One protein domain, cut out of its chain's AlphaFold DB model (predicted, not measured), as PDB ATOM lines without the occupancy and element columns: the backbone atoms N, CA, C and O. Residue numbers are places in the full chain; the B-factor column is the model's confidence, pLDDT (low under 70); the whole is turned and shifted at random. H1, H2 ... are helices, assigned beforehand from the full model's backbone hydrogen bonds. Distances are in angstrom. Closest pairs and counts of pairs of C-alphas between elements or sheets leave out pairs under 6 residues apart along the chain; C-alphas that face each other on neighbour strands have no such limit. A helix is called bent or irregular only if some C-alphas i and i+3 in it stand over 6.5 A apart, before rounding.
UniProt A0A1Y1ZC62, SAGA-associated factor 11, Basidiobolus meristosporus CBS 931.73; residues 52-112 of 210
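AT A GLANCE: This is residues 52 to 112 of the 210 residues of the protein "SAGA-associated factor 11" of Basidiobolus meristosporus CBS 931.73 (UniProt A0A1Y1ZC62). One long helix, H1, makes a shaft that sticks out with residues 52 to 78, and at its far end residues 79 to 112 form a small head, mostly loops, with the short helix H2. The printed part has 61 residues, with two named helices in the order H1, H2 and no named strand: all helix. It is extended, a rod of 60 by 28 by 12 A, with a radius of gyration of the C-alphas of 19.1 A.

HOW THE PARTS SIT: H1, residues 53 to 84, stands free over residues 53 to 78. With residues 82 to 83 alone it only just touches H2, residues 94 to 97, with 3 pairs of C-alphas within 8 A; the closest C-alphas, of Ala 83 and Arg 95, are 5.6 A apart. In H1 every O i to N i+4 pair is within hydrogen-bond range; H2 is too short for such a pair, and its one O i to N i+3 pair is not within range.

IN THESE COORDINATES: H1 runs 46.2 A from C-alpha 53 at (-36.700, 252.030, -16.056) to C-alpha 84 at (-56.959, 233.028, 20.800). H2 ends at C-alpha 97, (-54.054, 220.929, 19.123); it is neither bent nor irregular, but only just: C-alphas 94 and 97 are 6.2 A apart.

THE WHOLE: The C-alphas farthest apart, of Ser 52 and Asp 112, are 60.7 A apart. The printed part has no cut, and the link from H1 to H2 is short. Residues 98 to 112 hold no named element. The model's pLDDT is under 70 at residues 94 to 104.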
ATOM      1  N   SER A  52     -36.726 256.613 -14.548       85.12
ATOM      2  CA  SER A  52     -35.823 255.635 -15.106       85.12
ATOM      3  C   SER A  52     -36.526 254.278 -15.084       85.12
ATOM      4  O   SER A  52     -37.350 253.992 -14.213       85.12
ATOM      5  N   ILE A  53     -36.199 253.414 -16.044       89.25
ATOM      6  CA  ILE A  53     -36.700 252.030 -16.056       89.25
ATOM      7  C   ILE A  53     -36.434 251.355 -14.699       89.25
ATOM      8  O   ILE A  53     -37.232 250.538 -14.248       89.25
ATOM      9  N   MET A  54     -35.351 251.757 -14.025       89.12
ATOM     10  CA  MET A  54     -35.007 251.322 -12.675       89.12
ATOM     11  C   MET A  54     -36.052 251.746 -11.644       89.12
ATOM     12  O   MET A  54     -36.500 250.901 -10.878       89.12
ATOM     13  N   ASP A  55     -36.486 253.008 -11.638       88.44
ATOM     14  CA  ASP A  55     -37.513 253.488 -10.700       88.44
ATOM     15  C   ASP A  55     -38.812 252.697 -10.866       88.44
ATOM     16  O   ASP A  55     -39.406 252.241  -9.890       88.44
ATOM     17  N   ILE A  56     -39.208 252.453 -12.117       89.06
ATOM     18  CA  ILE A  56     -40.381 251.637 -12.435       89.06
ATOM     19  C   ILE A  56     -40.195 250.198 -11.937       89.06
ATOM     20  O   ILE A  56     -41.081 249.655 -11.275       89.06
ATOM     21  N   ALA A  57     -39.039 249.588 -12.198       94.25
ATOM     22  CA  ALA A  57     -38.741 248.234 -11.748       94.25
ATOM     23  C   ALA A  57     -38.763 248.112 -10.215       94.25
ATOM     24  O   ALA A  57     -39.313 247.143  -9.694       94.25
ATOM     25  N   TYR A  58     -38.232 249.100  -9.489       94.19
ATOM     26  CA  TYR A  58     -38.262 249.119  -8.025       94.19
ATOM     27  C   TYR A  58     -39.668 249.313  -7.466       94.19
ATOM     28  O   TYR A  58     -40.010 248.650  -6.492       94.19
ATOM     29  N   THR A  59     -40.497 250.162  -8.080       94.38
ATOM     30  CA  THR A  59     -41.900 250.304  -7.652       94.38
ATOM     31  C   THR A  59     -42.677 249.004  -7.828       94.38
ATOM     32  O   THR A  59     -43.329 248.560  -6.892       94.38
ATOM     33  N   LEU A  60     -42.517 248.333  -8.972       95.31
ATOM     34  CA  LEU A  60     -43.151 247.040  -9.220       95.31
ATOM     35  C   LEU A  60     -42.657 245.968  -8.242       95.31
ATOM     36  O   LEU A  60     -43.447 245.175  -7.739       95.31
ATOM     37  N   LEU A  61     -41.350 245.931  -7.978       96.81
ATOM     38  CA  LEU A  61     -40.779 245.004  -7.009       96.81
ATOM     39  C   LEU A  61     -41.321 245.269  -5.598       96.81
ATOM     40  O   LEU A  61     -41.622 244.314  -4.891       96.81
ATOM     41  N   GLY A  62     -41.463 246.538  -5.207       97.12
ATOM     42  CA  GLY A  62     -42.074 246.936  -3.940       97.12
ATOM     43  C   GLY A  62     -43.505 246.425  -3.815       97.12
ATOM     44  O   GLY A  62     -43.802 245.711  -2.865       97.12
ATOM     45  N   ASP A  63     -44.339 246.679  -4.826       97.12
ATOM     46  CA  ASP A  63     -45.728 246.208  -4.851       97.12
ATOM     47  C   ASP A  63     -45.810 244.673  -4.730       97.12
ATOM     48  O   ASP A  63     -46.619 244.141  -3.974       97.12
ATOM     49  N   LEU A  64     -44.934 243.938  -5.426       97.94
ATOM     50  CA  LEU A  64     -44.886 242.473  -5.336       97.94
ATOM     51  C   LEU A  64     -44.454 241.978  -3.951       97.94
ATOM     52  O   LEU A  64     -45.002 240.993  -3.452       97.94
ATOM     53  N   ILE A  65     -43.460 242.625  -3.339       98.06
ATOM     54  CA  ILE A  65     -43.000 242.284  -1.988       98.06
ATOM     55  C   ILE A  65     -44.106 242.563  -0.970       98.06
ATOM     56  O   ILE A  65     -44.320 241.731  -0.090       98.06
ATOM     57  N   ASP A  66     -44.819 243.678  -1.105       97.88
ATOM     58  CA  ASP A  66     -45.908 244.050  -0.205       97.88
ATOM     59  C   ASP A  66     -47.064 243.042  -0.277       97.88
ATOM     60  O   ASP A  66     -47.541 242.594   0.768       97.88
ATOM     61  N   GLU A  67     -47.460 242.597  -1.474       97.31
ATOM     62  CA  GLU A  67     -48.457 241.527  -1.642       97.31
ATOM     63  C   GLU A  67     -47.993 240.212  -0.987       97.31
ATOM     64  O   GLU A  67     -48.723 239.607  -0.197       97.31
ATOM     65  N   CYS A  68     -46.736 239.800  -1.210       97.31
ATOM     66  CA  CYS A  68     -46.185 238.601  -0.566       97.31
ATOM     67  C   CYS A  68     -46.135 238.733   0.968       97.31
ATOM     68  O   CYS A  68     -46.391 237.772   1.697       97.31
ATOM     69  N   ALA A  69     -45.783 239.914   1.477       97.81
ATOM     70  CA  ALA A  69     -45.708 240.180   2.907       97.81
ATOM     71  C   ALA A  69     -47.101 240.160   3.551       97.81
ATOM     72  O   ALA A  69     -47.262 239.607   4.644       97.81
ATOM     73  N   LEU A  70     -48.110 240.716   2.875       96.88
ATOM     74  CA  LEU A  70     -49.497 240.714   3.331       96.88
ATOM     75  C   LEU A  70     -50.069 239.299   3.423       96.88
ATOM     76  O   LEU A  70     -50.720 238.992   4.423       96.88
ATOM     77  N   ASP A  71     -49.772 238.419   2.467       97.00
ATOM     78  CA  ASP A  71     -50.203 237.015   2.501       97.00
ATOM     79  C   ASP A  71     -49.693 236.283   3.751       97.00
ATOM     80  O   ASP A  71     -50.451 235.602   4.460       97.00
ATOM     81  N   VAL A  72     -48.411 236.465   4.074       96.44
ATOM     82  CA  VAL A  72     -47.805 235.880   5.278       96.44
ATOM     83  C   VAL A  72     -48.403 236.504   6.538       96.44
ATOM     84  O   VAL A  72     -48.820 235.783   7.449       96.44
ATOM     85  N   CYS A  73     -48.512 237.834   6.592       96.75
ATOM     86  CA  CYS A  73     -49.080 238.545   7.738       96.75
ATOM     87  C   CYS A  73     -50.529 238.131   8.012       96.75
ATOM     88  O   CYS A  73     -50.901 237.913   9.167       96.75
ATOM     89  N   TYR A  74     -51.349 237.990   6.968       95.31
ATOM     90  CA  TYR A  74     -52.740 237.571   7.096       95.31
ATOM     91  C   TYR A  74     -52.846 236.130   7.590       95.31
ATOM     92  O   TYR A  74     -53.662 235.844   8.469       95.31
ATOM     93  N   SER A  75     -51.994 235.235   7.084       89.81
ATOM     94  CA  SER A  75     -51.943 233.840   7.523       89.81
ATOM     95  C   SER A  75     -51.616 233.735   9.014       89.81
ATOM     96  O   SER A  75     -52.388 233.142   9.770       89.81
ATOM     97  N   VAL A  76     -50.566 234.423   9.471       90.88
ATOM     98  CA  VAL A  76     -50.173 234.461  10.891       90.88
ATOM     99  C   VAL A  76     -51.243 235.131  11.755       90.88
ATOM    100  O   VAL A  76     -51.587 234.629  12.826       90.88
ATOM    101  N   HIS A  77     -51.823 236.248  11.306       91.56
ATOM    102  CA  HIS A  77     -52.882 236.930  12.050       91.56
ATOM    103  C   HIS A  77     -54.123 236.048  12.202       91.56
ATOM    104  O   HIS A  77     -54.709 235.982  13.285       91.56
ATOM    105  N   LYS A  78     -54.518 235.355  11.129       86.88
ATOM    106  CA  LYS A  78     -55.619 234.391  11.134       86.88
ATOM    107  C   LYS A  78     -55.334 233.273  12.126       86.88
ATOM    108  O   LYS A  78     -56.188 232.997  12.962       86.88
ATOM    109  N   GLU A  79     -54.158 232.658  12.073       82.31
ATOM    110  CA  GLU A  79     -53.764 231.601  13.008       82.31
ATOM    111  C   GLU A  79     -53.809 232.086  14.458       82.31
ATOM    112  O   GLU A  79     -54.459 231.459  15.293       82.31
ATOM    113  N   TYR A  80     -53.240 233.258  14.744       84.44
ATOM    114  CA  TYR A  80     -53.256 233.850  16.079       84.44
ATOM    115  C   TYR A  80     -54.678 234.142  16.579       84.44
ATOM    116  O   TYR A  80     -55.039 233.788  17.703       84.44
ATOM    117  N   LYS A  81     -55.525 234.752  15.739       83.94
ATOM    118  CA  LYS A  81     -56.942 234.992  16.051       83.94
ATOM    119  C   LYS A  81     -57.657 233.685  16.356       83.94
ATOM    120  O   LYS A  81     -58.365 233.609  17.355       83.94
ATOM    121  N   LEU A  82     -57.471 232.670  15.518       79.44
ATOM    122  CA  LEU A  82     -58.135 231.381  15.676       79.44
ATOM    123  C   LEU A  82     -57.648 230.616  16.913       79.44
ATOM    124  O   LEU A  82     -58.472 229.965  17.554       79.44
ATOM    125  N   ALA A  83     -56.367 230.724  17.269       76.69
ATOM    126  CA  ALA A  83     -55.806 230.162  18.498       76.69
ATOM    127  C   ALA A  83     -56.312 230.899  19.751       76.69
ATOM    128  O   ALA A  83     -56.636 230.284  20.765       76.69
ATOM    129  N   SER A  84     -56.460 232.225  19.680       80.12
ATOM    130  CA  SER A  84     -56.959 233.028  20.800       80.12
ATOM    131  C   SER A  84     -58.469 232.890  21.029       80.12
ATOM    132  O   SER A  84     -58.939 233.161  22.136       80.12
ATOM    133  N   THR A  85     -59.250 232.540  20.005       82.88
ATOM    134  CA  THR A  85     -60.712 232.441  20.114       82.88
ATOM    135  C   THR A  85     -61.167 231.115  20.708       82.88
ATOM    136  O   THR A  85     -60.688 230.047  20.334       82.88
ATOM    137  N   VAL A  86     -62.178 231.172  21.575       83.88
ATOM    138  CA  VAL A  86     -62.875 229.973  22.049       83.88
ATOM    139  C   VAL A  86     -63.727 229.404  20.913       83.88
ATOM    140  O   VAL A  86     -64.460 230.133  20.236       83.88
ATOM    141  N   CYS A  87     -63.627 228.094  20.692       79.12
ATOM    142  CA  CYS A  87     -64.394 227.418  19.657       79.12
ATOM    143  C   CYS A  87     -65.891 227.445  19.986       79.12
ATOM    144  O   CYS A  87     -66.302 227.031  21.066       79.12
ATOM    145  N   GLN A  88     -66.713 227.871  19.028       81.25
ATOM    146  CA  GLN A  88     -68.166 227.985  19.212       81.25
ATOM    147  C   GLN A  88     -68.885 226.626  19.280       81.25
ATOM    148  O   GLN A  88     -70.031 226.566  19.707       81.25
ATOM    149  N   LEU A  89     -68.227 225.535  18.870       81.00
ATOM    150  CA  LEU A  89     -68.814 224.190  18.870       81.00
ATOM    151  C   LEU A  89     -68.560 223.439  20.180       81.00
ATOM    152  O   LEU A  89     -69.462 222.801  20.707       81.00
ATOM    153  N   CYS A  90     -67.335 223.509  20.707       78.81
ATOM    154  CA  CYS A  90     -66.941 222.772  21.912       78.81
ATOM    155  C   CYS A  90     -66.717 223.662  23.142       78.81
ATOM    156  O   CYS A  90     -66.356 223.144  24.194       78.81
ATOM    157  N   GLN A  91     -66.892 224.984  23.009       81.75
ATOM    158  CA  GLN A  91     -66.699 225.992  24.064       81.75
ATOM    159  C   GLN A  91     -65.324 225.940  24.751       81.75
ATOM    160  O   GLN A  91     -65.140 226.479  25.839       81.75
ATOM    161  N   ASN A  92     -64.338 225.325  24.096       73.94
ATOM    162  CA  ASN A  92     -62.997 225.139  24.628       73.94
ATOM    163  C   ASN A  92     -61.935 225.607  23.621       73.94
ATOM    164  O   ASN A  92     -62.223 225.802  22.432       73.94
ATOM    165  N   LYS A  93     -60.690 225.781  24.077       73.06
ATOM    166  CA  LYS A  93     -59.536 226.124  23.220       73.06
ATOM    167  C   LYS A  93     -59.039 224.890  22.458       73.06
ATOM    168  O   LYS A  93     -57.967 224.359  22.710       73.06
ATOM    169  N   CYS A  94     -59.862 224.366  21.554       64.25
ATOM    170  CA  CYS A  94     -59.562 223.111  20.858       64.25
ATOM    171  C   CYS A  94     -58.551 223.259  19.712       64.25
ATOM    172  O   CYS A  94     -58.072 222.254  19.196       64.25
ATOM    173  N   ARG A  95     -58.247 224.488  19.283       64.06
ATOM    174  CA  ARG A  95     -57.351 224.744  18.146       64.06
ATOM    175  C   ARG A  95     -55.876 224.857  18.518       64.06
ATOM    176  O   ARG A  95     -55.062 224.830  17.608       64.06
ATOM    177  N   ASP A  96     -55.537 224.826  19.807       59.25
ATOM    178  CA  ASP A  96     -54.150 224.634  20.254       59.25
ATOM    179  C   ASP A  96     -53.590 223.266  19.819       59.25
ATOM    180  O   ASP A  96     -52.382 223.080  19.775       59.25
ATOM    181  N   TYR A  97     -54.450 222.299  19.474       53.62
ATOM    182  CA  TYR A  97     -54.054 220.929  19.123       53.62
ATOM    183  C   TYR A  97     -53.960 220.669  17.619       53.62
ATOM    184  O   TYR A  97     -53.426 219.640  17.207       53.62
ATOM    185  N   LEU A  98     -54.469 221.581  16.789       55.97
ATOM    186  CA  LEU A  98     -54.522 221.375  15.350       55.97
ATOM    187  C   LEU A  98     -53.292 222.030  14.725       55.97
ATOM    188  O   LEU A  98     -53.252 223.243  14.551       55.97
ATOM    189  N   PHE A  99     -52.310 221.199  14.374       54.16
ATOM    190  CA  PHE A  99     -51.103 221.585  13.639       54.16
ATOM    191  C   PHE A  99     -50.019 222.274  14.481       54.16
ATOM    192  O   PHE A  99     -49.572 223.376  14.184       54.16
ATOM    193  N   ILE A 100     -49.536 221.588  15.519       54.38
ATOM    194  CA  ILE A 100     -48.238 221.913  16.115       54.38
ATOM    195  C   ILE A 100     -47.165 221.058  15.411       54.38
ATOM    196  O   ILE A 100     -47.092 219.857  15.684       54.38
ATOM    197  N   PRO A 101     -46.270 221.634  14.576       54.81
ATOM    198  CA  PRO A 101     -45.068 220.942  14.090       54.81
ATOM    199  C   PRO A 101     -44.204 220.366  15.223       54.81
ATOM    200  O   PRO A 101     -43.395 219.471  15.015       54.81
ATOM    201  N   SER A 102     -44.376 220.879  16.441       56.22
ATOM    202  CA  SER A 102     -43.655 220.472  17.647       56.22
ATOM    203  C   SER A 102     -44.136 219.152  18.277       56.22
ATOM    204  O   SER A 102     -43.541 218.738  19.269       56.22
ATOM    205  N   ARG A 103     -45.179 218.477  17.760       64.19
ATOM    206  CA  ARG A 103     -45.608 217.144  18.248       64.19
ATOM    207  C   ARG A 103     -45.711 216.100  17.126       64.19
ATOM    208  O   ARG A 103     -46.797 215.580  16.870       64.19
ATOM    209  N   PRO A 104     -44.594 215.770  16.454       68.81
ATOM    210  CA  PRO A 104     -44.576 214.667  15.500       68.81
ATOM    211  C   PRO A 104     -44.930 213.354  16.214       68.81
ATOM    212  O   PRO A 104     -44.428 213.082  17.304       68.81
ATOM    213  N   GLY A 105     -45.800 212.549  15.601       75.94
ATOM    214  CA  GLY A 105     -46.231 211.257  16.145       75.94
ATOM    215  C   GLY A 105     -47.563 211.266  16.902       75.94
ATOM    216  O   GLY A 105     -47.963 210.210  17.366       75.94
ATOM    217  N   TYR A 106     -48.262 212.401  16.992       76.06
ATOM    218  CA  TYR A 106     -49.622 212.485  17.539       76.06
ATOM    219  C   TYR A 106     -50.642 212.759  16.422       76.06
ATOM    220  O   TYR A 106     -50.331 213.438  15.443       76.06
ATOM    221  N   ASP A 107     -51.852 212.223  16.565       76.06
ATOM    222  CA  ASP A 107     -52.977 212.439  15.647       76.06
ATOM    223  C   ASP A 107     -53.533 213.880  15.745       76.06
ATOM    224  O   ASP A 107     -53.193 214.631  16.659       76.06
ATOM    225  N   VAL A 108     -54.435 214.270  14.842       73.12
ATOM    226  CA  VAL A 108     -55.083 215.594  14.756       73.12
ATOM    227  C   VAL A 108     -55.830 216.009  16.029       73.12
ATOM    228  O   VAL A 108     -56.090 217.195  16.228       73.12
ATOM    229  N   TRP A 109     -56.164 215.052  16.900       72.12
ATOM    230  CA  TRP A 109     -56.767 215.286  18.217       72.12
ATOM    231  C   TRP A 109     -55.764 215.235  19.380       72.12
ATOM    232  O   TRP A 109     -56.161 215.352  20.535       72.12
ATOM    233  N   GLY A 110     -54.470 215.063  19.101       71.62
ATOM    234  CA  GLY A 110     -53.424 214.948  20.116       71.62
ATOM    235  C   GLY A 110     -53.334 213.572  20.781       71.62
ATOM    236  O   GLY A 110     -52.719 213.464  21.839       71.62
ATOM    237  N   ASN A 111     -53.921 212.531  20.181       76.88
ATOM    238  CA  ASN A 111     -53.809 211.154  20.662       76.88
ATOM    239  C   ASN A 111     -52.549 210.478  20.106       76.88
ATOM    240  O   ASN A 111     -52.197 210.683  18.946       76.88
ATOM    241  N   ASP A 112     -51.890 209.660  20.926       80.88
ATOM    242  CA  ASP A 112     -50.761 208.830  20.497       80.88
ATOM    243  C   ASP A 112     -51.292 207.559  19.795       80.88
ATOM    244  O   ASP A 112     -51.926 206.729  20.454       80.88
TER     245      ASP A 112